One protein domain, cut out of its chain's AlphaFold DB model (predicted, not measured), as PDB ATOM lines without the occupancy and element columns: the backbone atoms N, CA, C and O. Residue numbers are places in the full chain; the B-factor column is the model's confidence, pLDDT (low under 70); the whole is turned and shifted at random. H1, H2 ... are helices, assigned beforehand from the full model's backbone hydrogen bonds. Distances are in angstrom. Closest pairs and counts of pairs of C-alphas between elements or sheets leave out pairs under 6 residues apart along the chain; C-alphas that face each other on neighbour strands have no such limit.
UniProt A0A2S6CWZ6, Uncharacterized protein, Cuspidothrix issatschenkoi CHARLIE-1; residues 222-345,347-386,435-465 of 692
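This is residues 222 to 345, 347 to 386 and 435 to 465 of the 692 residues of an uncharacterized protein of Cuspidothrix issatschenkoi CHARLIE-1 (UniProt A0A2S6CWZ6). A long helix, H3, runs along the length of a compact body, and H2 and H4 fold back beside its two ends, with H1 crossing near the H2 end. H6 and H10 cross H3 and make the core; H9 folds back beside H10, H5 packs on H4, and the hairpin of H7 and H8 packs on the core through H8, with residues 361 to 366 sticking out at its tip. The printed part has 195 residues, with ten named helices in the order H1 to H10 and no named strand: all helix. It is compact, with a radius of gyration of the C-alphas of 16.4 A and spans of 50 by 38 by 33 A.

H1, residues 222 to 233, begins with C-alpha 222 at (20.986, -4.996, -8.849). H2 holds residues 241 to 252. H3, residues 258 to 286, measures 41.5 A, from C-alpha 258 at (10.838, 13.791, -19.616) to C-alpha 286 at (9.865, 6.356, 21.156). H4 is residues 292 to 307, 22.4 A; H5, 316 to 325; H6, 331 to 340; H7, 348 to 358. H8, residues 365 to 386, measures 30.0 A. H9 is residues 435 to 444, and H10, residues 449 to 463, 21.1 A, ends with C-alpha 463 at (24.498, 15.916, -9.630).

H10 is the hub, touching H2, H3, H4, H6, H8 and H9. It touches residues 265 to 273 of H3 at a steep tilt of 61 degrees, opposite ways; the closest C-alphas, of Ala 269 and Gly 455, are 4.4 A apart. H6 touches H10, closest at C-alphas 340 and 449, 4.9 A. H9 and H10 form a hairpin at 22 degrees, closest at C-alphas 442 and 449, 3.8 A. H2 and H3 form a hairpin at 13 degrees, closest at C-alphas 252 and 261, 6.3 A. H3 and H4 form another at 11 degrees, closest at C-alphas 284 and 295, 6.0 A. H1 touches H2 about perpendicular, at 81 degrees, closest at C-alphas 225 and 243, 5.5 A. H5 touches H4, closest at C-alphas 298 and 320, 5.9 A. H7 and H8 form a hairpin at 12 degrees, closest at C-alphas 351 and 375, 7.1 A. Among the pairs that are apart are H1 and H10. Every O i to N i+4 pair is within hydrogen-bond range in H1 to H8 and H10; in H9, 5 of 6 are.

The C-alphas farthest apart, of Asn 255 and Ser 291, are 52.4 A apart. Residue 346 is not printed, with 5.8 A between C-alphas 345 and 347; residues 387 to 434 are not printed, with 10.9 A between C-alphas 386 and 435. Of the links that are printed whole, none is long. Mean pLDDT of the printed part is 71.8, and 85 residues are under 70, among them 435 to 460; H9 has a mean of 38.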
ATOM      1  N   LYS A 222      22.056  -5.071  -7.830       95.56
ATOM      2  CA  LYS A 222      20.986  -4.996  -8.849       95.56
ATOM      3  C   LYS A 222      19.632  -5.381  -8.246       95.56
ATOM      4  O   LYS A 222      18.640  -4.692  -8.462       95.56
ATOM      5  N   LYS A 223      19.599  -6.448  -7.442       94.50
ATOM      6  CA  LYS A 223      18.417  -6.878  -6.687       94.50
ATOM      7  C   LYS A 223      17.923  -5.787  -5.726       94.50
ATOM      8  O   LYS A 223      16.738  -5.478  -5.733       94.50
ATOM      9  N   LEU A 224      18.800  -5.161  -4.946       91.81
ATOM     10  CA  LEU A 224      18.404  -4.112  -3.997       91.81
ATOM     11  C   LEU A 224      17.883  -2.837  -4.683       91.81
ATOM     12  O   LEU A 224      16.939  -2.226  -4.178       91.81
ATOM     13  N   ILE A 225      18.409  -2.482  -5.860       93.00
ATOM     14  CA  ILE A 225      17.855  -1.400  -6.693       93.00
ATOM     15  C   ILE A 225      16.437  -1.752  -7.167       93.00
ATOM     16  O   ILE A 225      15.526  -0.937  -7.004       93.00
ATOM     17  N   ARG A 226      16.210  -2.977  -7.670       93.75
ATOM     18  CA  ARG A 226      14.859  -3.451  -8.046       93.75
ATOM     19  C   ARG A 226      13.883  -3.388  -6.878       93.75
ATOM     20  O   ARG A 226      12.757  -2.929  -7.051       93.75
ATOM     21  N   GLY A 227      14.323  -3.829  -5.700       89.44
ATOM     22  CA  GLY A 227      13.534  -3.773  -4.471       89.44
ATOM     23  C   GLY A 227      13.185  -2.337  -4.087       89.44
ATOM     24  O   GLY A 227      12.021  -2.031  -3.854       89.44
ATOM     25  N   THR A 228      14.168  -1.431  -4.125       87.94
ATOM     26  CA  THR A 228      13.972   0.003  -3.845       87.94
ATOM     27  C   THR A 228      12.945   0.626  -4.791       87.94
ATOM     28  O   THR A 228      12.072   1.365  -4.338       87.94
ATOM     29  N   TYR A 229      12.973   0.274  -6.079       88.38
ATOM     30  CA  TYR A 229      11.955   0.717  -7.032       88.38
ATOM     31  C   TYR A 229      10.537   0.254  -6.656       88.38
ATOM     32  O   TYR A 229       9.595   1.024  -6.840       88.38
ATOM     33  N   GLN A 230      10.365  -0.937  -6.061       84.19
ATOM     34  CA  GLN A 230       9.043  -1.401  -5.605       84.19
ATOM     35  C   GLN A 230       8.455  -0.529  -4.479       84.19
ATOM     36  O   GLN A 230       7.243  -0.315  -4.447       84.19
ATOM     37  N   TYR A 231       9.293   0.026  -3.598       78.12
ATOM     38  CA  TYR A 231       8.851   1.015  -2.606       78.12
ATOM     39  C   TYR A 231       8.475   2.339  -3.278       78.12
ATOM     40  O   TYR A 231       7.394   2.873  -3.032       78.12
ATOM     41  N   VAL A 232       9.320   2.830  -4.195       76.12
ATOM     42  CA  VAL A 232       9.089   4.107  -4.893       76.12
ATOM     43  C   VAL A 232       7.803   4.079  -5.719       76.12
ATOM     44  O   VAL A 232       6.983   4.991  -5.600       76.12
ATOM     45  N   ARG A 233       7.571   3.023  -6.513       74.81
ATOM     46  CA  ARG A 233       6.336   2.881  -7.309       74.81
ATOM     47  C   ARG A 233       5.077   2.797  -6.447       74.81
ATOM     48  O   ARG A 233       4.006   3.167  -6.915       74.81
ATOM     49  N   SER A 234       5.212   2.323  -5.209       66.56
ATOM     50  CA  SER A 234       4.115   2.201  -4.241       66.56
ATOM     51  C   SER A 234       3.978   3.445  -3.352       66.56
ATOM     52  O   SER A 234       3.081   3.502  -2.518       66.56
ATOM     53  N   SER A 235       4.828   4.467  -3.542       64.06
ATOM     54  CA  SER A 235       4.926   5.651  -2.672       64.06
ATOM     55  C   SER A 235       5.164   5.316  -1.191       64.06
ATOM     56  O   SER A 235       4.667   6.021  -0.308       64.06
ATOM     57  N   GLU A 236       5.897   4.243  -0.919       69.00
ATOM     58  CA  GLU A 236       6.191   3.752   0.427       69.00
ATOM     59  C   GLU A 236       7.540   4.272   0.948       69.00
ATOM     60  O   GLU A 236       8.393   4.689   0.159       69.00
ATOM     61  N   PRO A 237       7.776   4.235   2.273       70.94
ATOM     62  CA  PRO A 237       9.084   4.554   2.835       70.94
ATOM     63  C   PRO A 237      10.151   3.625   2.253       70.94
ATOM     64  O   PRO A 237       9.987   2.406   2.241       70.94
ATOM     65  N   VAL A 238      11.260   4.189   1.780       75.81
ATOM     66  CA  VAL A 238      12.373   3.404   1.244       75.81
ATOM     67  C   VAL A 238      13.303   2.964   2.379       75.81
ATOM     68  O   VAL A 238      13.656   3.771   3.237       75.81
ATOM     69  N   PRO A 239      13.794   1.715   2.374       73.75
ATOM     70  CA  PRO A 239      14.652   1.222   3.449       73.75
ATOM     71  C   PRO A 239      16.086   1.771   3.387       73.75
ATOM     72  O   PRO A 239      16.813   1.709   4.373       73.75
ATOM     73  N   ASN A 240      16.538   2.264   2.225       77.62
ATOM     74  CA  ASN A 240      17.930   2.668   2.031       77.62
ATOM     75  C   ASN A 240      18.071   3.784   0.981       77.62
ATOM     76  O   ASN A 240      17.762   3.604  -0.197       77.62
ATOM     77  N   PHE A 241      18.598   4.939   1.397       79.56
ATOM     78  CA  PHE A 241      18.771   6.095   0.509       79.56
ATOM     79  C   PHE A 241      19.926   5.953  -0.489       79.56
ATOM     80  O   PHE A 241      19.915   6.643  -1.506       79.56
ATOM     81  N   SER A 242      20.901   5.070  -0.250       80.50
ATOM     82  CA  SER A 242      21.988   4.818  -1.202       80.50
ATOM     83  C   SER A 242      21.456   4.182  -2.484       80.50
ATOM     84  O   SER A 242      21.745   4.671  -3.573       80.50
ATOM     85  N   TYR A 243      20.619   3.147  -2.372       86.81
ATOM     86  CA  TYR A 243      19.991   2.530  -3.547       86.81
ATOM     87  C   TYR A 243      18.971   3.462  -4.204       86.81
ATOM     88  O   TYR A 243      18.821   3.432  -5.422       86.81
ATOM     89  N   LEU A 244      18.321   4.340  -3.428       82.69
ATOM     90  CA  LEU A 244      17.463   5.382  -3.992       82.69
ATOM     91  C   LEU A 244      18.269   6.392  -4.824       82.69
ATOM     92  O   LEU A 244      17.825   6.760  -5.904       82.69
ATOM     93  N   LYS A 245      19.464   6.805  -4.372       81.94
ATOM     94  CA  LYS A 245      20.378   7.659  -5.154       81.94
ATOM     95  C   LYS A 245      20.773   6.989  -6.476       81.94
ATOM     96  O   LYS A 245      20.714   7.633  -7.520       81.94
ATOM     97  N   GLU A 246      21.170   5.716  -6.437       86.50
ATOM     98  CA  GLU A 246      21.537   4.950  -7.640       86.50
ATOM     99  C   GLU A 246      20.347   4.823  -8.611       86.50
ATOM    100  O   GLU A 246      20.500   5.022  -9.817       86.50
ATOM    101  N   LEU A 247      19.145   4.566  -8.090       88.06
ATOM    102  CA  LEU A 247      17.914   4.501  -8.878       88.06
ATOM    103  C   LEU A 247      17.535   5.862  -9.488       88.06
ATOM    104  O   LEU A 247      17.210   5.927 -10.674       88.06
ATOM    105  N   ASP A 248      17.628   6.951  -8.716       80.25
ATOM    106  CA  ASP A 248      17.392   8.320  -9.192       80.25
ATOM    107  C   ASP A 248      18.316   8.651 -10.379       80.25
ATOM    108  O   ASP A 248      17.872   9.227 -11.377       80.25
ATOM    109  N   ALA A 249      19.582   8.228 -10.307       81.44
ATOM    110  CA  ALA A 249      20.554   8.393 -11.384       81.44
ATOM    111  C   ALA A 249      20.216   7.572 -12.633       81.44
ATOM    112  O   ALA A 249      20.260   8.113 -13.742       81.44
ATOM    113  N   ILE A 250      19.829   6.303 -12.463       83.88
ATOM    114  CA  ILE A 250      19.383   5.435 -13.565       83.88
ATOM    115  C   ILE A 250      18.205   6.070 -14.310       83.88
ATOM    116  O   ILE A 250      18.226   6.165 -15.538       83.88
ATOM    117  N   ILE A 251      17.190   6.535 -13.580       80.25
ATOM    118  CA  ILE A 251      15.971   7.079 -14.184       80.25
ATOM    119  C   ILE A 251      16.266   8.337 -14.988       80.25
ATOM    120  O   ILE A 251      15.822   8.473 -16.129       80.25
ATOM    121  N   ALA A 252      17.028   9.260 -14.434       71.88
ATOM    122  CA  ALA A 252      17.296  10.504 -15.130       71.88
ATOM    123  C   ALA A 252      18.286  10.359 -16.291       71.88
ATOM    124  O   ALA A 252      18.122  11.047 -17.300       71.88
ATOM    125  N   GLY A 253      19.240   9.426 -16.183       70.75
ATOM    126  CA  GLY A 253      20.145   9.042 -17.267       70.75
ATOM    127  C   GLY A 253      19.500   8.183 -18.360       70.75
ATOM    128  O   GLY A 253      20.149   7.885 -19.358       70.75
ATOM    129  N   SER A 254      18.241   7.765 -18.194       75.00
ATOM    130  CA  SER A 254      17.517   6.982 -19.202       75.00
ATOM    131  C   SER A 254      17.068   7.831 -20.398       75.00
ATOM    132  O   SER A 254      16.993   9.054 -20.317       75.00
ATOM    133  N   ASN A 255      16.656   7.182 -21.486       72.06
ATOM    134  CA  ASN A 255      16.008   7.845 -22.627       72.06
ATOM    135  C   ASN A 255      14.480   7.939 -22.467       72.06
ATOM    136  O   ASN A 255      13.770   8.079 -23.455       72.06
ATOM    137  N   MET A 256      13.953   7.805 -21.244       72.06
ATOM    138  CA  MET A 256      12.512   7.919 -21.026       72.06
ATOM    139  C   MET A 256      12.005   9.336 -21.314       72.06
ATOM    140  O   MET A 256      12.724  10.299 -21.014       72.06
ATOM    141  N   PRO A 257      10.739   9.470 -21.746       69.12
ATOM    142  CA  PRO A 257      10.081  10.762 -21.873       69.12
ATOM    143  C   PRO A 257      10.211  11.589 -20.591       69.12
ATOM    144  O   PRO A 257       9.981  11.090 -19.478       69.12
ATOM    145  N   VAL A 258      10.551  12.872 -20.736       63.09
ATOM    146  CA  VAL A 258      10.838  13.791 -19.616       63.09
ATOM    147  C   VAL A 258       9.768  13.770 -18.529       63.09
ATOM    148  O   VAL A 258      10.075  13.841 -17.338       63.09
ATOM    149  N   GLY A 259       8.501  13.673 -18.907       60.69
ATOM    150  CA  GLY A 259       7.436  13.723 -17.924       60.69
ATOM    151  C   GLY A 259       7.230  12.418 -17.133       60.69
ATOM    152  O   GLY A 259       6.826  12.483 -15.974       60.69
ATOM    153  N   ILE A 260       7.627  11.258 -17.670       70.00
ATOM    154  CA  ILE A 260       7.694  10.002 -16.897       70.00
ATOM    155  C   ILE A 260       8.813  10.100 -15.854       70.00
ATOM    156  O   ILE A 260       8.609   9.749 -14.690       70.00
ATOM    157  N   LYS A 261       9.966  10.675 -16.225       70.31
ATOM    158  CA  LYS A 261      11.046  10.969 -15.267       70.31
ATOM    159  C   LYS A 261      10.565  11.882 -14.136       70.31
ATOM    160  O   LYS A 261      10.878  11.624 -12.979       70.31
ATOM    161  N   ARG A 262       9.747  12.903 -14.438       65.44
ATOM    162  CA  ARG A 262       9.146  13.792 -13.420       65.44
ATOM    163  C   ARG A 262       8.221  13.042 -12.464       65.44
ATOM    164  O   ARG A 262       8.334  13.238 -11.254       65.44
ATOM    165  N   ALA A 263       7.349  12.178 -12.987       64.62
ATOM    166  CA  ALA A 263       6.466  11.354 -12.162       64.62
ATOM    167  C   ALA A 263       7.271  10.470 -11.195       64.62
ATOM    168  O   ALA A 263       6.988  10.445  -9.995       64.62
ATOM    169  N   TYR A 264       8.337   9.833 -11.691       73.50
ATOM    170  CA  TYR A 264       9.269   9.092 -10.844       73.50
ATOM    171  C   TYR A 264       9.935   9.993  -9.794       73.50
ATOM    172  O   TYR A 264       9.948   9.646  -8.616       73.50
ATOM    173  N   SER A 265      10.479  11.152 -10.174       69.31
ATOM    174  CA  SER A 265      11.203  12.016  -9.234       69.31
ATOM    175  C   SER A 265      10.317  12.539  -8.111       69.31
ATOM    176  O   SER A 265      10.781  12.652  -6.977       69.31
ATOM    177  N   LEU A 266       9.037  12.793  -8.387       63.19
ATOM    178  CA  LEU A 266       8.068  13.106  -7.343       63.19
ATOM    179  C   LEU A 266       7.814  11.906  -6.423       63.19
ATOM    180  O   LEU A 266       7.809  12.070  -5.203       63.19
ATOM    181  N   ALA A 267       7.628  10.706  -6.980       65.38
ATOM    182  CA  ALA A 267       7.453   9.487  -6.191       65.38
ATOM    183  C   ALA A 267       8.687   9.194  -5.317       65.38
ATOM    184  O   ALA A 267       8.543   8.861  -4.140       65.38
ATOM    185  N   SER A 268       9.897   9.398  -5.847       74.19
ATOM    186  CA  SER A 268      11.169   9.288  -5.123       74.19
ATOM    187  C   SER A 268      11.263  10.316  -3.991       74.19
ATOM    188  O   SER A 268      11.515   9.949  -2.841       74.19
ATOM    189  N   ALA A 269      10.962  11.591  -4.272       70.75
ATOM    190  CA  ALA A 269      10.945  12.654  -3.269       70.75
ATOM    191  C   ALA A 269       9.936  12.370  -2.147       70.75
ATOM    192  O   ALA A 269      10.271  12.503  -0.971       70.75
ATOM    193  N   LYS A 270       8.724  11.919  -2.497       69.25
ATOM    194  CA  LYS A 270       7.686  11.520  -1.539       69.25
ATOM    195  C   LYS A 270       8.139  10.340  -0.684       69.25
ATOM    196  O   LYS A 270       8.027  10.409   0.533       69.25
ATOM    197  N   SER A 271       8.683   9.295  -1.304       69.88
ATOM    198  CA  SER A 271       9.157   8.094  -0.602       69.88
ATOM    199  C   SER A 271      10.280   8.435   0.376       69.88
ATOM    200  O   SER A 271      10.261   8.017   1.535       69.88
ATOM    201  N   ARG A 272      11.231   9.279  -0.044       78.31
ATOM    202  CA  ARG A 272      12.290   9.788   0.832       78.31
ATOM    203  C   ARG A 272      11.734  10.637   1.968       78.31
ATOM    204  O   ARG A 272      12.092  10.389   3.111       78.31
ATOM    205  N   ALA A 273      10.866  11.604   1.677       70.94
ATOM    206  CA  ALA A 273      10.268  12.463   2.694       70.94
ATOM    207  C   ALA A 273       9.463  11.658   3.718       70.94
ATOM    208  O   ALA A 273       9.632  11.879   4.907       70.94
ATOM    209  N   LEU A 274       8.669  10.680   3.276       71.44
ATOM    210  CA  LEU A 274       7.921   9.788   4.162       71.44
ATOM    211  C   LEU A 274       8.854   8.943   5.041       71.44
ATOM    212  O   LEU A 274       8.585   8.744   6.218       71.44
ATOM    213  N   THR A 275       9.984   8.493   4.492       76.94
ATOM    214  CA  THR A 275      11.012   7.797   5.282       76.94
ATOM    215  C   THR A 275      11.588   8.709   6.364       76.94
ATOM    216  O   THR A 275      11.712   8.299   7.513       76.94
ATOM    217  N   VAL A 276      11.921   9.955   6.008       79.12
ATOM    218  CA  VAL A 276      12.424  10.960   6.959       79.12
ATOM    219  C   VAL A 276      11.375  11.277   8.026       79.12
ATOM    220  O   VAL A 276      11.723  11.361   9.199       79.12
ATOM    221  N   ASP A 277      10.111  11.413   7.626       79.75
ATOM    222  CA  ASP A 277       8.975  11.678   8.511       79.75
ATOM    223  C   ASP A 277       8.822  10.587   9.564       79.75
ATOM    224  O   ASP A 277       8.889  10.876  10.755       79.75
ATOM    225  N   ILE A 278       8.755   9.325   9.138       76.12
ATOM    226  CA  ILE A 278       8.656   8.181  10.051       76.12
ATOM    227  C   ILE A 278       9.853   8.131  11.003       76.12
ATOM    228  O   ILE A 278       9.671   7.960  12.204       76.12
ATOM    229  N   ILE A 279      11.077   8.319  10.498       81.06
ATOM    230  CA  ILE A 279      12.285   8.286  11.335       81.06
ATOM    231  C   ILE A 279      12.252   9.387  12.403       81.06
ATOM    232  O   ILE A 279      12.584   9.121  13.556       81.06
ATOM    233  N   ILE A 280      11.866  10.615  12.045       83.62
ATOM    234  CA  ILE A 280      11.847  11.741  12.990       83.62
ATOM    235  C   ILE A 280      10.689  11.614  13.982       83.62
ATOM    236  O   ILE A 280      10.891  11.833  15.175       83.62
ATOM    237  N   VAL A 281       9.498  11.227  13.521       83.81
ATOM    238  CA  VAL A 281       8.347  10.996  14.403       83.81
ATOM    239  C   VAL A 281       8.669   9.896  15.411       83.81
ATOM    240  O   VAL A 281       8.470  10.116  16.607       83.81
ATOM    241  N   ASN A 282       9.239   8.768  14.977       83.56
ATOM    242  CA  ASN A 282       9.650   7.682  15.874       83.56
ATOM    243  C   ASN A 282      10.758   8.134  16.833       83.56
ATOM    244  O   ASN A 282      10.683   7.874  18.029       83.56
ATOM    245  N   LEU A 283      11.742   8.908  16.357       88.94
ATOM    246  CA  LEU A 283      12.784   9.477  17.219       88.94
ATOM    247  C   LEU A 283      12.191  10.317  18.367       88.94
ATOM    248  O   LEU A 283      12.655  10.213  19.504       88.94
ATOM    249  N   ILE A 284      11.175  11.142  18.089       88.44
ATOM    250  CA  ILE A 284      10.519  11.985  19.100       88.44
ATOM    251  C   ILE A 284       9.596  11.152  20.005       88.44
ATOM    252  O   ILE A 284       9.550  11.368  21.216       88.44
ATOM    253  N   THR A 285       8.847  10.206  19.440       85.12
ATOM    254  CA  THR A 285       7.813   9.454  20.170       85.12
ATOM    255  C   THR A 285       8.383   8.327  21.025       85.12
ATOM    256  O   THR A 285       7.985   8.201  22.188       85.12
ATOM    257  N   ASP A 286       9.354   7.573  20.515       86.06
ATOM    258  CA  ASP A 286       9.865   6.356  21.156       86.06
ATOM    259  C   ASP A 286      10.966   6.636  22.188       86.06
ATOM    260  O   ASP A 286      11.250   5.800  23.049       86.06
ATOM    261  N   THR A 287      11.579   7.825  22.161       87.06
ATOM    262  CA  THR A 287      12.645   8.165  23.113       87.06
ATOM    263  C   THR A 287      12.136   8.222  24.555       87.06
ATOM    264  O   THR A 287      11.075   8.775  24.852       87.06
ATOM    265  N   GLN A 288      12.924   7.693  25.489       88.19
ATOM    266  CA  GLN A 288      12.671   7.824  26.930       88.19
ATOM    267  C   GLN A 288      13.257   9.117  27.518       88.19
ATOM    268  O   GLN A 288      13.017   9.428  28.679       88.19
ATOM    269  N   GLN A 289      14.035   9.868  26.730       86.00
ATOM    270  CA  GLN A 289      14.756  11.060  27.188       86.00
ATOM    271  C   GLN A 289      13.882  12.319  27.256       86.00
ATOM    272  O   GLN A 289      14.268  13.290  27.900       86.00
ATOM    273  N   LEU A 290      12.724  12.315  26.589       89.75
ATOM    274  CA  LEU A 290      11.798  13.447  26.549       89.75
ATOM    275  C   LEU A 290      10.593  13.196  27.454       89.75
ATOM    276  O   LEU A 290      10.037  12.093  27.470       89.75
ATOM    277  N   SER A 291      10.155  14.240  28.162       92.12
ATOM    278  CA  SER A 291       8.874  14.222  28.869       92.12
ATOM    279  C   SER A 291       7.709  14.169  27.872       92.12
ATOM    280  O   SER A 291       7.855  14.555  26.713       92.12
ATOM    281  N   SER A 292       6.527  13.720  28.305       90.31
ATOM    282  CA  SER A 292       5.339  13.698  27.436       90.31
ATOM    283  C   SER A 292       4.983  15.085  26.883       90.31
ATOM    284  O   SER A 292       4.544  15.189  25.742       90.31
ATOM    285  N   GLU A 293       5.211  16.142  27.667       91.25
ATOM    286  CA  GLU A 293       4.966  17.526  27.252       91.25
ATOM    287  C   GLU A 293       5.971  17.983  26.184       91.25
ATOM    288  O   GLU A 293       5.584  18.593  25.187       91.25
ATOM    289  N   ASP A 294       7.253  17.639  26.343       92.75
ATOM    290  CA  ASP A 294       8.282  17.965  25.347       92.75
ATOM    291  C   ASP A 294       8.043  17.219  24.033       92.75
ATOM    292  O   ASP A 294       8.211  17.801  22.963       92.75
ATOM    293  N   LYS A 295       7.586  15.959  24.096       92.25
ATOM    294  CA  LYS A 295       7.202  15.189  22.903       92.25
ATOM    295  C   LYS A 295       6.086  15.879  22.126       92.25
ATOM    296  O   LYS A 295       6.195  16.020  20.911       92.25
ATOM    297  N   GLU A 296       5.038  16.335  22.810       91.94
ATOM    298  CA  GLU A 296       3.915  17.030  22.171       91.94
ATOM    299  C   GLU A 296       4.363  18.352  21.528       91.94
ATOM    300  O   GLU A 296       4.044  18.617  20.365       91.94
ATOM    301  N   LYS A 297       5.178  19.146  22.239       94.25
ATOM    302  CA  LYS A 297       5.758  20.389  21.707       94.25
ATOM    303  C   LYS A 297       6.631  20.123  20.481       94.25
ATOM    304  O   LYS A 297       6.467  20.782  19.456       94.25
ATOM    305  N   TYR A 298       7.528  19.143  20.558       95.12
ATOM    306  CA  TYR A 298       8.445  18.803  19.469       95.12
ATOM    307  C   TYR A 298       7.706  18.283  18.243       95.12
ATOM    308  O   TYR A 298       8.010  18.721  17.136       95.12
ATOM    309  N   LEU A 299       6.709  17.411  18.425       89.94
ATOM    310  CA  LEU A 299       5.874  16.931  17.324       89.94
ATOM    311  C   LEU A 299       5.134  18.082  16.654       89.94
ATOM    312  O   LEU A 299       5.179  18.188  15.434       89.94
ATOM    313  N   LYS A 300       4.525  18.989  17.424       89.38
ATOM    314  CA  LYS A 300       3.817  20.146  16.862       89.38
ATOM    315  C   LYS A 300       4.733  21.017  15.994       89.38
ATOM    316  O   LYS A 300       4.375  21.359  14.869       89.38
ATOM    317  N   ILE A 301       5.922  21.360  16.494       90.56
ATOM    318  CA  ILE A 301       6.887  22.176  15.739       90.56
ATOM    319  C   ILE A 301       7.436  21.418  14.534       90.56
ATOM    320  O   ILE A 301       7.588  21.994  13.456       90.56
ATOM    321  N   TYR A 302       7.675  20.115  14.674       87.06
ATOM    322  CA  TYR A 302       8.061  19.277  13.552       87.06
ATOM    323  C   TYR A 302       6.983  19.238  12.460       87.06
ATOM    324  O   TYR A 302       7.317  19.384  11.288       87.06
ATOM    325  N   GLU A 303       5.701  19.108  12.811       81.75
ATOM    326  CA  GLU A 303       4.593  19.151  11.849       81.75
ATOM    327  C   GLU A 303       4.532  20.486  11.103       81.75
ATOM    328  O   GLU A 303       4.300  20.507   9.894       81.75
ATOM    329  N   GLU A 304       4.775  21.602  11.793       77.50
ATOM    330  CA  GLU A 304       4.861  22.918  11.160       77.50
ATOM    331  C   GLU A 304       6.012  22.977  10.148       77.50
ATOM    332  O   GLU A 304       5.792  23.400   9.013       77.50
ATOM    333  N   VAL A 305       7.201  22.473  10.499       77.12
ATOM    334  CA  VAL A 305       8.351  22.386   9.578       77.12
ATOM    335  C   VAL A 305       8.071  21.447   8.405       77.12
ATOM    336  O   VAL A 305       8.319  21.805   7.257       77.12
ATOM    337  N   ARG A 306       7.544  20.248   8.670       75.62
ATOM    338  CA  ARG A 306       7.218  19.237   7.656       75.62
ATOM    339  C   ARG A 306       6.256  19.796   6.621       75.62
ATOM    340  O   ARG A 306       6.464  19.626   5.415       75.62
ATOM    341  N   ASP A 307       5.207  20.445   7.110       65.50
ATOM    342  CA  ASP A 307       4.175  21.028   6.273       65.50
ATOM    343  C   ASP A 307       4.708  22.308   5.599       65.50
ATOM    344  O   ASP A 307       4.296  22.621   4.493       65.50
ATOM    345  N   GLY A 308       5.698  23.003   6.162       65.75
ATOM    346  CA  GLY A 308       6.202  24.286   5.646       65.75
ATOM    347  C   GLY A 308       5.402  25.486   6.152       65.75
ATOM    348  O   GLY A 308       5.354  26.536   5.511       65.75
ATOM    349  N   LYS A 309       4.713  25.321   7.281       70.38
ATOM    350  CA  LYS A 309       3.992  26.387   7.974       70.38
ATOM    351  C   LYS A 309       4.985  27.323   8.658       70.38
ATOM    352  O   LYS A 309       6.132  26.970   8.928       70.38
ATOM    353  N   GLU A 310       4.530  28.534   8.957       71.25
ATOM    354  CA  GLU A 310       5.272  29.413   9.853       71.25
ATOM    355  C   GLU A 310       5.359  28.758  11.237       71.25
ATOM    356  O   GLU A 310       4.347  28.313  11.781       71.25
ATOM    357  N   VAL A 311       6.578  28.656  11.769       80.94
ATOM    358  CA  VAL A 311       6.830  27.989  13.049       80.94
ATOM    359  C   VAL A 311       6.287  28.851  14.185       80.94
ATOM    360  O   VAL A 311       6.704  29.999  14.345       80.94
ATOM    361  N   SER A 312       5.371  28.292  14.975       84.00
ATOM    362  CA  SER A 312       4.632  29.018  16.011       84.00
ATOM    363  C   SER A 312       5.431  29.250  17.294       84.00
ATOM    364  O   SER A 312       5.183  30.235  17.985       84.00
ATOM    365  N   ASP A 313       6.398  28.380  17.601       88.31
ATOM    366  CA  ASP A 313       7.252  28.469  18.790       88.31
ATOM    367  C   ASP A 313       8.738  28.505  18.402       88.31
ATOM    368  O   ASP A 313       9.387  27.483  18.146       88.31
ATOM    369  N   LEU A 314       9.283  29.721  18.351       83.62
ATOM    370  CA  LEU A 314      10.685  29.964  18.017       83.62
ATOM    371  C   LEU A 314      11.654  29.646  19.168       83.62
ATOM    372  O   LEU A 314      12.857  29.595  18.913       83.62
ATOM    373  N   GLU A 315      11.169  29.427  20.394       88.25
ATOM    374  CA  GLU A 315      11.994  29.010  21.537       88.25
ATOM    375  C   GLU A 315      12.191  27.490  21.544       88.25
ATOM    376  O   GLU A 315      13.298  27.003  21.786       88.25
ATOM    377  N   THR A 316      11.149  26.734  21.185       89.50
ATOM    378  CA  THR A 316      11.205  25.269  21.072       89.50
ATOM    379  C   THR A 316      11.973  24.803  19.827       89.50
ATOM    380  O   THR A 316      12.653  23.776  19.868       89.50
ATOM    381  N   LEU A 317      11.933  25.552  18.717       84.69
ATOM    382  CA  LEU A 317      12.591  25.159  17.459       84.69
ATOM    383  C   LEU A 317      14.114  24.890  17.595       84.69
ATOM    384  O   LEU A 317      14.569  23.852  17.108       84.69
ATOM    385  N   PRO A 318      14.931  25.743  18.250       84.50
ATOM    386  CA  PRO A 318      16.344  25.445  18.509       84.50
ATOM    387  C   PRO A 318      16.578  24.176  19.342       84.50
ATOM    388  O   PRO A 318      17.567  23.471  19.116       84.50
ATOM    389  N   LEU A 319      15.678  23.868  20.281       88.88
ATOM    390  CA  LEU A 319      15.758  22.667  21.116       88.88
ATOM    391  C   LEU A 319      15.459  21.409  20.293       88.88
ATOM    392  O   LEU A 319      16.245  20.461  20.322       88.88
ATOM    393  N   LEU A 320      14.405  21.444  19.470       90.25
ATOM    394  CA  LEU A 320      14.091  20.389  18.503       90.25
ATOM    395  C   LEU A 320      15.244  20.172  17.511       90.25
ATOM    396  O   LEU A 320      15.644  19.035  17.258       90.25
ATOM    397  N   ASN A 321      15.816  21.258  16.981       85.31
ATOM    398  CA  ASN A 321      16.982  21.194  16.100       85.31
ATOM    399  C   ASN A 321      18.146  20.479  16.787       85.31
ATOM    400  O   ASN A 321      18.717  19.554  16.219       85.31
ATOM    401  N   SER A 322      18.473  20.869  18.018       82.75
ATOM    402  CA  SER A 322      19.560  20.245  18.777       82.75
ATOM    403  C   SER A 322      19.291  18.760  19.032       82.75
ATOM    404  O   SER A 322      20.180  17.934  18.835       82.75
ATOM    405  N   PHE A 323      18.055  18.406  19.393       88.56
ATOM    406  CA  PHE A 323      17.629  17.024  19.611       88.56
ATOM    407  C   PHE A 323      17.794  16.156  18.351       88.56
ATOM    408  O   PHE A 323      18.444  15.113  18.399       88.56
ATOM    409  N   ILE A 324      17.283  16.608  17.200       85.19
ATOM    410  CA  ILE A 324      17.383  15.862  15.934       85.19
ATOM    411  C   ILE A 324      18.840  15.761  15.470       85.19
ATOM    412  O   ILE A 324      19.287  14.689  15.053       85.19
ATOM    413  N   LEU A 325      19.605  16.854  15.537       79.88
ATOM    414  CA  LEU A 325      20.977  16.880  15.025       79.88
ATOM    415  C   LEU A 325      21.926  16.004  15.842       79.88
ATOM    416  O   LEU A 325      22.812  15.384  15.256       79.88
ATOM    417  N   ASN A 326      21.709  15.889  17.150       79.38
ATOM    418  CA  ASN A 326      22.543  15.072  18.032       79.38
ATOM    419  C   ASN A 326      22.120  13.595  18.101       79.38
ATOM    420  O   ASN A 326      22.775  12.817  18.781       79.38
ATOM    421  N   SER A 327      21.048  13.198  17.409       83.69
ATOM    422  CA  SER A 327      20.596  11.802  17.361       83.69
ATOM    423  C   SER A 327      21.421  10.928  16.405       83.69
ATOM    424  O   SER A 327      22.110  11.437  15.520       83.69
ATOM    425  N   ASP A 328      21.272   9.606  16.506       81.38
ATOM    426  CA  ASP A 328      21.969   8.632  15.648       81.38
ATOM    427  C   ASP A 328      21.268   8.372  14.301       81.38
ATOM    428  O   ASP A 328      21.658   7.481  13.543       81.38
ATOM    429  N   ILE A 329      20.223   9.140  13.966       80.44
ATOM    430  CA  ILE A 329      19.533   8.978  12.682       80.44
ATOM    431  C   ILE A 329      20.460   9.319  11.508       80.44
ATOM    432  O   ILE A 329      21.421  10.087  11.626       80.44
ATOM    433  N   LEU A 330      20.112   8.807  10.325       74.56
ATOM    434  CA  LEU A 330      20.869   9.034   9.097       74.56
ATOM    435  C   LEU A 330      21.112  10.532   8.844       74.56
ATOM    436  O   LEU A 330      20.187  11.347   8.845       74.56
ATOM    437  N   LYS A 331      22.366  10.882   8.532       76.38
ATOM    438  CA  LYS A 331      22.817  12.255   8.235       76.38
ATOM    439  C   LYS A 331      21.974  12.926   7.130       76.38
ATOM    440  O   LYS A 331      21.667  14.114   7.197       76.38
ATOM    441  N   SER A 332      21.522  12.150   6.148       72.56
ATOM    442  CA  SER A 332      20.600  12.580   5.089       72.56
ATOM    443  C   SER A 332      19.205  12.966   5.602       72.56
ATOM    444  O   SER A 332      18.627  13.917   5.085       72.56
ATOM    445  N   CYS A 333      18.674  12.295   6.630       78.69
ATOM    446  CA  CYS A 333      17.393  12.652   7.252       78.69
ATOM    447  C   CYS A 333      17.489  13.997   7.975       78.69
ATOM    448  O   CYS A 333      16.631  14.860   7.786       78.69
ATOM    449  N   LYS A 334      18.583  14.203   8.725       80.88
ATOM    450  CA  LYS A 334      18.900  15.490   9.361       80.88
ATOM    451  C   LYS A 334      18.917  16.609   8.321       80.88
ATOM    452  O   LYS A 334      18.296  17.649   8.520       80.88
ATOM    453  N   LEU A 335      19.575  16.372   7.184       75.38
ATOM    454  CA  LEU A 335      19.667  17.357   6.113       75.38
ATOM    455  C   LEU A 335      18.306  17.667   5.469       75.38
ATOM    456  O   LEU A 335      17.999  18.839   5.287       75.38
ATOM    457  N   VAL A 336      17.476  16.662   5.169       75.19
ATOM    458  CA  VAL A 336      16.118  16.892   4.632       75.19
ATOM    459  C   VAL A 336      15.268  17.710   5.609       75.19
ATOM    460  O   VAL A 336      14.613  18.658   5.186       75.19
ATOM    461  N   TYR A 337      15.313  17.395   6.907       82.19
ATOM    462  CA  TYR A 337      14.613  18.165   7.940       82.19
ATOM    463  C   TYR A 337      15.039  19.634   7.959       82.19
ATOM    464  O   TYR A 337      14.198  20.528   7.951       82.19
ATOM    465  N   LEU A 338      16.345  19.892   7.936       76.31
ATOM    466  CA  LEU A 338      16.873  21.252   7.919       76.31
ATOM    467  C   LEU A 338      16.491  21.989   6.641       76.31
ATOM    468  O   LEU A 338      16.053  23.128   6.716       76.31
ATOM    469  N   MET A 339      16.617  21.335   5.483       73.38
ATOM    470  CA  MET A 339      16.234  21.879   4.178       73.38
ATOM    471  C   MET A 339      14.744  22.218   4.082       73.38
ATOM    472  O   MET A 339      14.380  23.112   3.323       73.38
ATOM    473  N   ALA A 340      13.893  21.517   4.835       73.00
ATOM    474  CA  ALA A 340      12.462  21.801   4.909       73.00
ATOM    475  C   ALA A 340      12.150  23.057   5.739       73.00
ATOM    476  O   ALA A 340      11.076  23.631   5.595       73.00
ATOM    477  N   GLN A 341      13.077  23.518   6.585       73.62
ATOM    478  CA  GLN A 341      12.889  24.760   7.327       73.62
ATOM    479  C   GLN A 341      13.034  25.962   6.395       73.62
ATOM    480  O   GLN A 341      14.039  26.108   5.698       73.62
ATOM    481  N   ASN A 342      12.085  26.898   6.479       58.75
ATOM    482  CA  ASN A 342      12.051  28.115   5.657       58.75
ATOM    483  C   ASN A 342      13.375  28.912   5.672       58.75
ATOM    484  O   ASN A 342      13.748  29.528   4.679       58.75
ATOM    485  N   ARG A 343      14.136  28.845   6.773       59.31
ATOM    486  CA  ARG A 343      15.398  29.583   6.961       59.31
ATOM    487  C   ARG A 343      16.620  28.952   6.287       59.31
ATOM    488  O   ARG A 343      17.667  29.596   6.229       59.31
ATOM    489  N   PHE A 344      16.534  27.719   5.791       58.22
ATOM    490  CA  PHE A 344      17.689  27.013   5.225       58.22
ATOM    491  C   PHE A 344      18.298  27.740   4.019       58.22
ATOM    492  O   PHE A 344      19.516  27.924   3.927       58.22
ATOM    493  N   PHE A 345      17.451  28.194   3.094       54.75
ATOM    494  CA  PHE A 345      17.911  28.887   1.891       54.75
ATOM    495  C   PHE A 345      18.393  30.306   2.205       54.75
ATOM    496  O   PHE A 345      19.374  30.764   1.614       54.75
ATOM    497  N   ASN A 347      19.799  31.358   5.212       56.72
ATOM    498  CA  ASN A 347      20.938  31.429   6.132       56.72
ATOM    499  C   ASN A 347      21.959  30.284   5.930       56.72
ATOM    500  O   ASN A 347      21.748  29.150   6.354       56.72
ATOM    501  N   THR A 348      23.098  30.584   5.284       50.31
ATOM    502  CA  THR A 348      24.243  29.652   5.123       50.31
ATOM    503  C   THR A 348      24.857  29.226   6.448       50.31
ATOM    504  O   THR A 348      25.364  28.110   6.539       50.31
ATOM    505  N   GLU A 349      24.802  30.090   7.463       57.75
ATOM    506  CA  GLU A 349      25.463  29.848   8.744       57.75
ATOM    507  C   GLU A 349      24.849  28.653   9.462       57.75
ATOM    508  O   GLU A 349      25.556  27.985  10.200       57.75
ATOM    509  N   ILE A 350      23.580  28.312   9.203       59.06
ATOM    510  CA  ILE A 350      22.956  27.107   9.766       59.06
ATOM    511  C   ILE A 350      23.733  25.858   9.327       59.06
ATOM    512  O   ILE A 350      24.084  25.047  10.179       59.06
ATOM    513  N   ILE A 351      24.077  25.732   8.036       59.62
ATOM    514  CA  ILE A 351      24.876  24.607   7.507       59.62
ATOM    515  C   ILE A 351      26.263  24.590   8.154       59.62
ATOM    516  O   ILE A 351      26.735  23.529   8.560       59.62
ATOM    517  N   ASP A 352      26.894  25.756   8.290       64.12
ATOM    518  CA  ASP A 352      28.224  25.868   8.893       64.12
ATOM    519  C   ASP A 352      28.206  25.600  10.410       64.12
ATOM    520  O   ASP A 352      29.162  25.045  10.947       64.12
ATOM    521  N   ILE A 353      27.120  25.936  11.112       62.38
ATOM    522  CA  ILE A 353      26.892  25.621  12.531       62.38
ATOM    523  C   ILE A 353      26.684  24.117  12.707       62.38
ATOM    524  O   ILE A 353      27.291  23.523  13.595       62.38
ATOM    525  N   ILE A 354      25.883  23.478  11.851       63.31
ATOM    526  CA  ILE A 354      25.702  22.019  11.863       63.31
ATOM    527  C   ILE A 354      27.037  21.329  11.611       63.31
ATOM    528  O   ILE A 354      27.401  20.424  12.355       63.31
ATOM    529  N   ALA A 355      27.787  21.788  10.607       61.34
ATOM    530  CA  ALA A 355      29.115  21.280  10.304       61.34
ATOM    531  C   ALA A 355      30.033  21.383  11.525       61.34
ATOM    532  O   ALA A 355      30.606  20.385  11.940       61.34
ATOM    533  N   LYS A 356      30.118  22.561  12.152       66.94
ATOM    534  CA  LYS A 356      30.945  22.781  13.347       66.94
ATOM    535  C   LYS A 356      30.525  21.907  14.528       66.94
ATOM    536  O   LYS A 356      31.388  21.331  15.178       66.94
ATOM    537  N   ASN A 357      29.224  21.776  14.780       65.94
ATOM    538  CA  ASN A 357      28.710  20.981  15.895       65.94
ATOM    539  C   ASN A 357      28.894  19.470  15.677       65.94
ATOM    540  O   ASN A 357      29.018  18.732  16.646       65.94
ATOM    541  N   GLN A 358      28.913  19.008  14.423       63.44
ATOM    542  CA  GLN A 358      29.040  17.588  14.074       63.44
ATOM    543  C   GLN A 358      30.476  17.153  13.747       63.44
ATOM    544  O   GLN A 358      30.735  15.958  13.714       63.44
ATOM    545  N   LEU A 359      31.403  18.085  13.491       62.94
ATOM    546  CA  LEU A 359      32.788  17.821  13.061       62.94
ATOM    547  C   LEU A 359      33.835  18.189  14.129       62.94
ATOM    548  O   LEU A 359      34.935  18.633  13.793       62.94
ATOM    549  N   GLY A 360      33.514  18.031  15.416       65.81
ATOM    550  CA  GLY A 360      34.445  18.319  16.517       65.81
ATOM    551  C   GLY A 360      35.771  17.544  16.420       65.81
ATOM    552  O   GLY A 360      35.873  16.550  15.699       65.81
ATOM    553  N   GLU A 361      36.797  17.973  17.164       61.47
ATOM    554  CA  GLU A 361      38.160  17.415  17.066       61.47
ATOM    555  C   GLU A 361      38.208  15.885  17.252       61.47
ATOM    556  O   GLU A 361      38.910  15.207  16.498       61.47
ATOM    557  N   GLU A 362      37.381  15.343  18.153       66.19
ATOM    558  CA  GLU A 362      37.296  13.915  18.505       66.19
ATOM    559  C   GLU A 362      36.519  13.038  17.501       66.19
ATOM    560  O   GLU A 362      36.461  11.819  17.661       66.19
ATOM    561  N   THR A 363      35.917  13.614  16.456       68.94
ATOM    562  CA  THR A 363      35.137  12.823  15.487       68.94
ATOM    563  C   THR A 363      36.023  11.962  14.585       68.94
ATOM    564  O   THR A 363      37.108  12.373  14.157       68.94
ATOM    565  N   SER A 364      35.549  10.746  14.291       73.88
ATOM    566  CA  SER A 364      36.231   9.788  13.417       73.88
ATOM    567  C   SER A 364      36.473  10.381  12.028       73.88
ATOM    568  O   SER A 364      35.619  11.074  11.483       73.88
ATOM    569  N   GLU A 365      37.610  10.056  11.410       74.62
ATOM    570  CA  GLU A 365      37.952  10.515  10.056       74.62
ATOM    571  C   GLU A 365      36.903  10.081   9.015       74.62
ATOM    572  O   GLU A 365      36.573  10.821   8.088       74.62
ATOM    573  N   SER A 366      36.322   8.894   9.205       66.00
ATOM    574  CA  SER A 366      35.215   8.402   8.374       66.00
ATOM    575  C   SER A 366      33.954   9.258   8.517       66.00
ATOM    576  O   SER A 366      33.351   9.638   7.514       66.00
ATOM    577  N   ASP A 367      33.607   9.656   9.742       63.59
ATOM    578  CA  ASP A 367      32.462  10.524   9.995       63.59
ATOM    579  C   ASP A 367      32.685  11.939   9.477       63.59
ATOM    580  O   ASP A 367      31.760  12.520   8.902       63.59
ATOM    581  N   LYS A 368      33.911  12.458   9.622       67.00
ATOM    582  CA  LYS A 368      34.324  13.752   9.072       67.00
ATOM    583  C   LYS A 368      34.160  13.787   7.558       67.00
ATOM    584  O   LYS A 368      33.582  14.734   7.023       67.00
ATOM    585  N   LYS A 369      34.608  12.730   6.875       66.25
ATOM    586  CA  LYS A 369      34.467  12.578   5.424       66.25
ATOM    587  C   LYS A 369      33.000  12.521   4.994       66.25
ATOM    588  O   LYS A 369      32.594  13.287   4.124       66.25
ATOM    589  N   ASP A 370      32.199  11.670   5.630       61.03
ATOM    590  CA  ASP A 370      30.770  11.527   5.326       61.03
ATOM    591  C   ASP A 370      29.998  12.842   5.501       61.03
ATOM    592  O   ASP A 370      29.201  13.229   4.646       61.03
ATOM    593  N   TRP A 371      30.234  13.554   6.606       64.25
ATOM    594  CA  TRP A 371      29.626  14.862   6.846       64.25
ATOM    595  C   TRP A 371      30.108  15.903   5.835       64.25
ATOM    596  O   TRP A 371      29.292  16.680   5.340       64.25
ATOM    597  N   GLY A 372      31.395  15.897   5.480       65.94
ATOM    598  CA  GLY A 372      31.960  16.767   4.447       65.94
ATOM    599  C   GLY A 372      31.261  16.616   3.091       65.94
ATOM    600  O   GLY A 372      30.859  17.621   2.496       65.94
ATOM    601  N   GLU A 373      31.039  15.378   2.639       63.50
ATOM    602  CA  GLU A 373      30.297  15.096   1.399       63.50
ATOM    603  C   GLU A 373      28.833  15.548   1.498       63.50
ATOM    604  O   GLU A 373      28.307  16.204   0.596       63.50
ATOM    605  N   ILE A 374      28.171  15.296   2.629       58.19
ATOM    606  CA  ILE A 374      26.772  15.697   2.838       58.19
ATOM    607  C   ILE A 374      26.618  17.224   2.868       58.19
ATOM    608  O   ILE A 374      25.670  17.759   2.292       58.19
ATOM    609  N   ILE A 375      27.562  17.950   3.470       64.94
ATOM    610  CA  ILE A 375      27.583  19.420   3.489       64.94
ATOM    611  C   ILE A 375      27.851  19.985   2.090       64.94
ATOM    612  O   ILE A 375      27.239  20.979   1.696       64.94
ATOM    613  N   LYS A 376      28.743  19.362   1.313       70.00
ATOM    614  CA  LYS A 376      28.990  19.728  -0.089       70.00
ATOM    615  C   LYS A 376      27.713  19.585  -0.921       70.00
ATOM    616  O   LYS A 376      27.348  20.525  -1.631       70.00
ATOM    617  N   VAL A 377      26.989  18.476  -0.760       64.12
ATOM    618  CA  VAL A 377      25.683  18.239  -1.396       64.12
ATOM    619  C   VAL A 377      24.639  19.259  -0.922       64.12
ATOM    620  O   VAL A 377      23.950  19.846  -1.752       64.12
ATOM    621  N   ALA A 378      24.562  19.551   0.380       59.91
ATOM    622  CA  ALA A 378      23.666  20.565   0.947       59.91
ATOM    623  C   ALA A 378      23.933  21.968   0.385       59.91
ATOM    624  O   ALA A 378      23.007  22.685   0.010       59.91
ATOM    625  N   ARG A 379      25.210  22.356   0.278       67.81
ATOM    626  CA  ARG A 379      25.634  23.635  -0.302       67.81
ATOM    627  C   ARG A 379      25.303  23.700  -1.785       67.81
ATOM    628  O   ARG A 379      24.888  24.749  -2.259       67.81
ATOM    629  N   LYS A 380      25.438  22.591  -2.516       63.03
ATOM    630  CA  LYS A 380      25.023  22.494  -3.919       63.03
ATOM    631  C   LYS A 380      23.509  22.637  -4.060       63.03
ATOM    632  O   LYS A 380      23.081  23.466  -4.851       63.03
ATOM    633  N   ALA A 381      22.723  21.940  -3.237       57.25
ATOM    634  CA  ALA A 381      21.266  22.070  -3.192       57.25
ATOM    635  C   ALA A 381      20.830  23.504  -2.848       57.25
ATOM    636  O   ALA A 381      19.927  24.045  -3.477       57.25
ATOM    637  N   LYS A 382      21.512  24.156  -1.897       59.28
ATOM    638  CA  LYS A 382      21.302  25.572  -1.581       59.28
ATOM    639  C   LYS A 382      21.734  26.487  -2.726       59.28
ATOM    640  O   LYS A 382      21.012  27.415  -3.030       59.28
ATOM    641  N   ASN A 383      22.875  26.283  -3.372       55.34
ATOM    642  CA  ASN A 383      23.298  27.137  -4.488       55.34
ATOM    643  C   ASN A 383      22.362  26.972  -5.694       55.34
ATOM    644  O   ASN A 383      22.067  27.943  -6.379       55.34
ATOM    645  N   GLN A 384      21.848  25.760  -5.902       49.19
ATOM    646  CA  GLN A 384      20.827  25.447  -6.899       49.19
ATOM    647  C   GLN A 384      19.432  25.974  -6.501       49.19
ATOM    648  O   GLN A 384      18.644  26.286  -7.386       49.19
ATOM    649  N   GLY A 385      19.126  26.099  -5.201       42.41
ATOM    650  CA  GLY A 385      17.811  26.510  -4.679       42.41
ATOM    651  C   GLY A 385      17.710  27.915  -4.051       42.41
ATOM    652  O   GLY A 385      16.609  28.375  -3.786       42.41
ATOM    653  N   GLY A 386      18.826  28.605  -3.802       38.12
ATOM    654  CA  GLY A 386      18.943  29.786  -2.928       38.12
ATOM    655  C   GLY A 386      19.921  30.872  -3.408       38.12
ATOM    656  O   GLY A 386      20.026  31.915  -2.771       38.12
ATOM    657  N   LEU A 435      14.032  22.495 -11.216       33.84
ATOM    658  CA  LEU A 435      14.519  22.658  -9.830       33.84
ATOM    659  C   LEU A 435      13.819  23.762  -9.009       33.84
ATOM    660  O   LEU A 435      13.621  23.597  -7.804       33.84
ATOM    661  N   GLY A 436      13.379  24.848  -9.657       39.47
ATOM    662  CA  GLY A 436      12.628  25.940  -9.026       39.47
ATOM    663  C   GLY A 436      11.272  25.527  -8.439       39.47
ATOM    664  O   GLY A 436      10.776  26.176  -7.525       39.47
ATOM    665  N   MET A 437      10.690  24.416  -8.893       42.06
ATOM    666  CA  MET A 437       9.395  23.930  -8.425       42.06
ATOM    667  C   MET A 437       9.513  23.015  -7.193       42.06
ATOM    668  O   MET A 437       8.645  23.072  -6.330       42.06
ATOM    669  N   LEU A 438      10.600  22.236  -7.053       39.94
ATOM    670  CA  LEU A 438      10.885  21.446  -5.840       39.94
ATOM    671  C   LEU A 438      11.342  22.334  -4.671       39.94
ATOM    672  O   LEU A 438      10.922  22.108  -3.539       39.94
ATOM    673  N   GLY A 439      12.126  23.386  -4.941       38.84
ATOM    674  CA  GLY A 439      12.436  24.422  -3.945       38.84
ATOM    675  C   GLY A 439      11.267  25.372  -3.671       38.84
ATOM    676  O   GLY A 439      10.979  25.688  -2.519       38.84
ATOM    677  N   GLY A 440      10.519  25.763  -4.710       36.88
ATOM    678  CA  GLY A 440       9.317  26.593  -4.585       36.88
ATOM    679  C   GLY A 440       8.155  25.899  -3.864       36.88
ATOM    680  O   GLY A 440       7.364  26.567  -3.207       36.88
ATOM    681  N   LEU A 441       8.080  24.563  -3.911       37.94
ATOM    682  CA  LEU A 441       7.157  23.753  -3.105       37.94
ATOM    683  C   LEU A 441       7.328  24.028  -1.603       37.94
ATOM    684  O   LEU A 441       6.330  24.240  -0.915       37.94
ATOM    685  N   ALA A 442       8.576  24.077  -1.122       36.91
ATOM    686  CA  ALA A 442       8.886  24.326   0.286       36.91
ATOM    687  C   ALA A 442       8.626  25.779   0.699       36.91
ATOM    688  O   ALA A 442       8.057  26.017   1.757       36.91
ATOM    689  N   VAL A 443       8.975  26.738  -0.162       36.34
ATOM    690  CA  VAL A 443       8.885  28.170   0.166       36.34
ATOM    691  C   VAL A 443       7.465  28.737   0.002       36.34
ATOM    692  O   VAL A 443       7.106  29.681   0.699       36.34
ATOM    693  N   VAL A 444       6.637  28.195  -0.904       35.06
ATOM    694  CA  VAL A 444       5.393  28.871  -1.338       35.06
ATOM    695  C   VAL A 444       4.103  28.179  -0.869       35.06
ATOM    696  O   VAL A 444       3.070  28.839  -0.762       35.06
ATOM    697  N   THR A 445       4.100  26.867  -0.588       36.66
ATOM    698  CA  THR A 445       2.825  26.119  -0.443       36.66
ATOM    699  C   THR A 445       2.367  25.836   0.988       36.66
ATOM    700  O   THR A 445       1.179  25.585   1.178       36.66
ATOM    701  N   GLY A 446       3.250  25.852   1.991       40.00
ATOM    702  CA  GLY A 446       2.872  25.589   3.387       40.00
ATOM    703  C   GLY A 446       2.169  24.246   3.664       40.00
ATOM    704  O   GLY A 446       1.546  24.107   4.718       40.00
ATOM    705  N   GLY A 447       2.247  23.263   2.747       42.59
ATOM    706  CA  GLY A 447       1.733  21.899   2.964       42.59
ATOM    707  C   GLY A 447       2.626  20.728   2.513       42.59
ATOM    708  O   GLY A 447       2.129  19.605   2.470       42.59
ATOM    709  N   ALA A 448       3.894  20.950   2.129       56.34
ATOM    710  CA  ALA A 448       4.772  19.891   1.595       56.34
ATOM    711  C   ALA A 448       6.291  20.199   1.644       56.34
ATOM    712  O   ALA A 448       7.044  19.713   0.791       56.34
ATOM    713  N   ALA A 449       6.771  21.000   2.603       63.31
ATOM    714  CA  ALA A 449       8.182  21.411   2.641       63.31
ATOM    715  C   ALA A 449       9.168  20.240   2.747       63.31
ATOM    716  O   ALA A 449      10.203  20.248   2.075       63.31
ATOM    717  N   LEU A 450       8.810  19.182   3.482       64.62
ATOM    718  CA  LEU A 450       9.641  17.981   3.589       64.62
ATOM    719  C   LEU A 450       9.832  17.262   2.240       64.62
ATOM    720  O   LEU A 450      10.923  16.775   1.946       64.62
ATOM    721  N   ILE A 451       8.797  17.233   1.391       64.00
ATOM    722  CA  ILE A 451       8.859  16.626   0.049       64.00
ATOM    723  C   ILE A 451       9.750  17.465  -0.872       64.00
ATOM    724  O   ILE A 451      10.597  16.911  -1.577       64.00
ATOM    725  N   GLY A 452       9.605  18.793  -0.835       61.97
ATOM    726  CA  GLY A 452      10.454  19.708  -1.603       61.97
ATOM    727  C   GLY A 452      11.935  19.564  -1.243       61.97
ATOM    728  O   GLY A 452      12.781  19.375  -2.121       61.97
ATOM    729  N   ALA A 453      12.238  19.539   0.057       67.88
ATOM    730  CA  ALA A 453      13.579  19.305   0.586       67.88
ATOM    731  C   ALA A 453      14.162  17.947   0.158       67.88
ATOM    732  O   ALA A 453      15.301  17.873  -0.310       67.88
ATOM    733  N   ALA A 454      13.373  16.875   0.266       68.06
ATOM    734  CA  ALA A 454      13.782  15.535  -0.140       68.06
ATOM    735  C   ALA A 454      14.105  15.449  -1.641       68.06
ATOM    736  O   ALA A 454      15.112  14.835  -2.011       68.06
ATOM    737  N   GLY A 455      13.294  16.096  -2.484       66.44
ATOM    738  CA  GLY A 455      13.504  16.167  -3.930       66.44
ATOM    739  C   GLY A 455      14.749  16.967  -4.316       66.44
ATOM    740  O   GLY A 455      15.546  16.500  -5.129       66.44
ATOM    741  N   LEU A 456      14.979  18.128  -3.691       64.88
ATOM    742  CA  LEU A 456      16.206  18.908  -3.904       64.88
ATOM    743  C   LEU A 456      17.458  18.117  -3.522       64.88
ATOM    744  O   LEU A 456      18.451  18.133  -4.254       64.88
ATOM    745  N   LEU A 457      17.401  17.376  -2.413       69.50
ATOM    746  CA  LEU A 457      18.493  16.496  -2.023       69.50
ATOM    747  C   LEU A 457      18.732  15.390  -3.066       69.50
ATOM    748  O   LEU A 457      19.886  15.077  -3.336       69.50
ATOM    749  N   SER A 458      17.689  14.816  -3.692       68.06
ATOM    750  CA  SER A 458      17.857  13.811  -4.766       68.06
ATOM    751  C   SER A 458      18.656  14.380  -5.918       68.06
ATOM    752  O   SER A 458      19.641  13.779  -6.340       68.06
ATOM    753  N   VAL A 459      18.272  15.567  -6.388       63.16
ATOM    754  CA  VAL A 459      18.954  16.194  -7.519       63.16
ATOM    755  C   VAL A 459      20.400  16.522  -7.168       63.16
ATOM    756  O   VAL A 459      21.295  16.236  -7.963       63.16
ATOM    757  N   ALA A 460      20.655  17.065  -5.978       63.91
ATOM    758  CA  ALA A 460      22.008  17.392  -5.550       63.91
ATOM    759  C   ALA A 460      22.893  16.141  -5.419       63.91
ATOM    760  O   ALA A 460      24.033  16.164  -5.883       63.91
ATOM    761  N   LEU A 461      22.359  15.050  -4.854       70.12
ATOM    762  CA  LEU A 461      23.062  13.771  -4.717       70.12
ATOM    763  C   LEU A 461      23.445  13.176  -6.069       70.12
ATOM    764  O   LEU A 461      24.565  12.692  -6.214       70.12
ATOM    765  N   VAL A 462      22.542  13.206  -7.051       68.06
ATOM    766  CA  VAL A 462      22.863  12.683  -8.382       68.06
ATOM    767  C   VAL A 462      23.790  13.620  -9.146       68.06
ATOM    768  O   VAL A 462      24.716  13.172  -9.811       68.06
ATOM    769  N   SER A 463      23.612  14.933  -9.001       65.62
ATOM    770  CA  SER A 463      24.498  15.916  -9.630       65.62
ATOM    771  C   SER A 463      25.944  15.803  -9.139       65.62
ATOM    772  O   SER A 463      26.841  16.339  -9.785       65.62
ATOM    773  N   ASP A 464      26.171  15.253  -7.944       69.12
ATOM    774  CA  ASP A 464      27.503  15.046  -7.366       69.12
ATOM    775  C   ASP A 464      28.205  13.775  -7.869       69.12
ATOM    776  O   ASP A 464      29.386  13.600  -7.599       69.12
ATOM    777  N   MET A 465      27.501  12.906  -8.603       71.50
ATOM    778  CA  MET A 465      28.080  11.691  -9.175       71.50
ATOM    779  C   MET A 465      29.029  12.013 -10.328       71.50
ATOM    780  O   MET A 465      28.783  12.933 -11.116       71.50
TER     781      MET A 465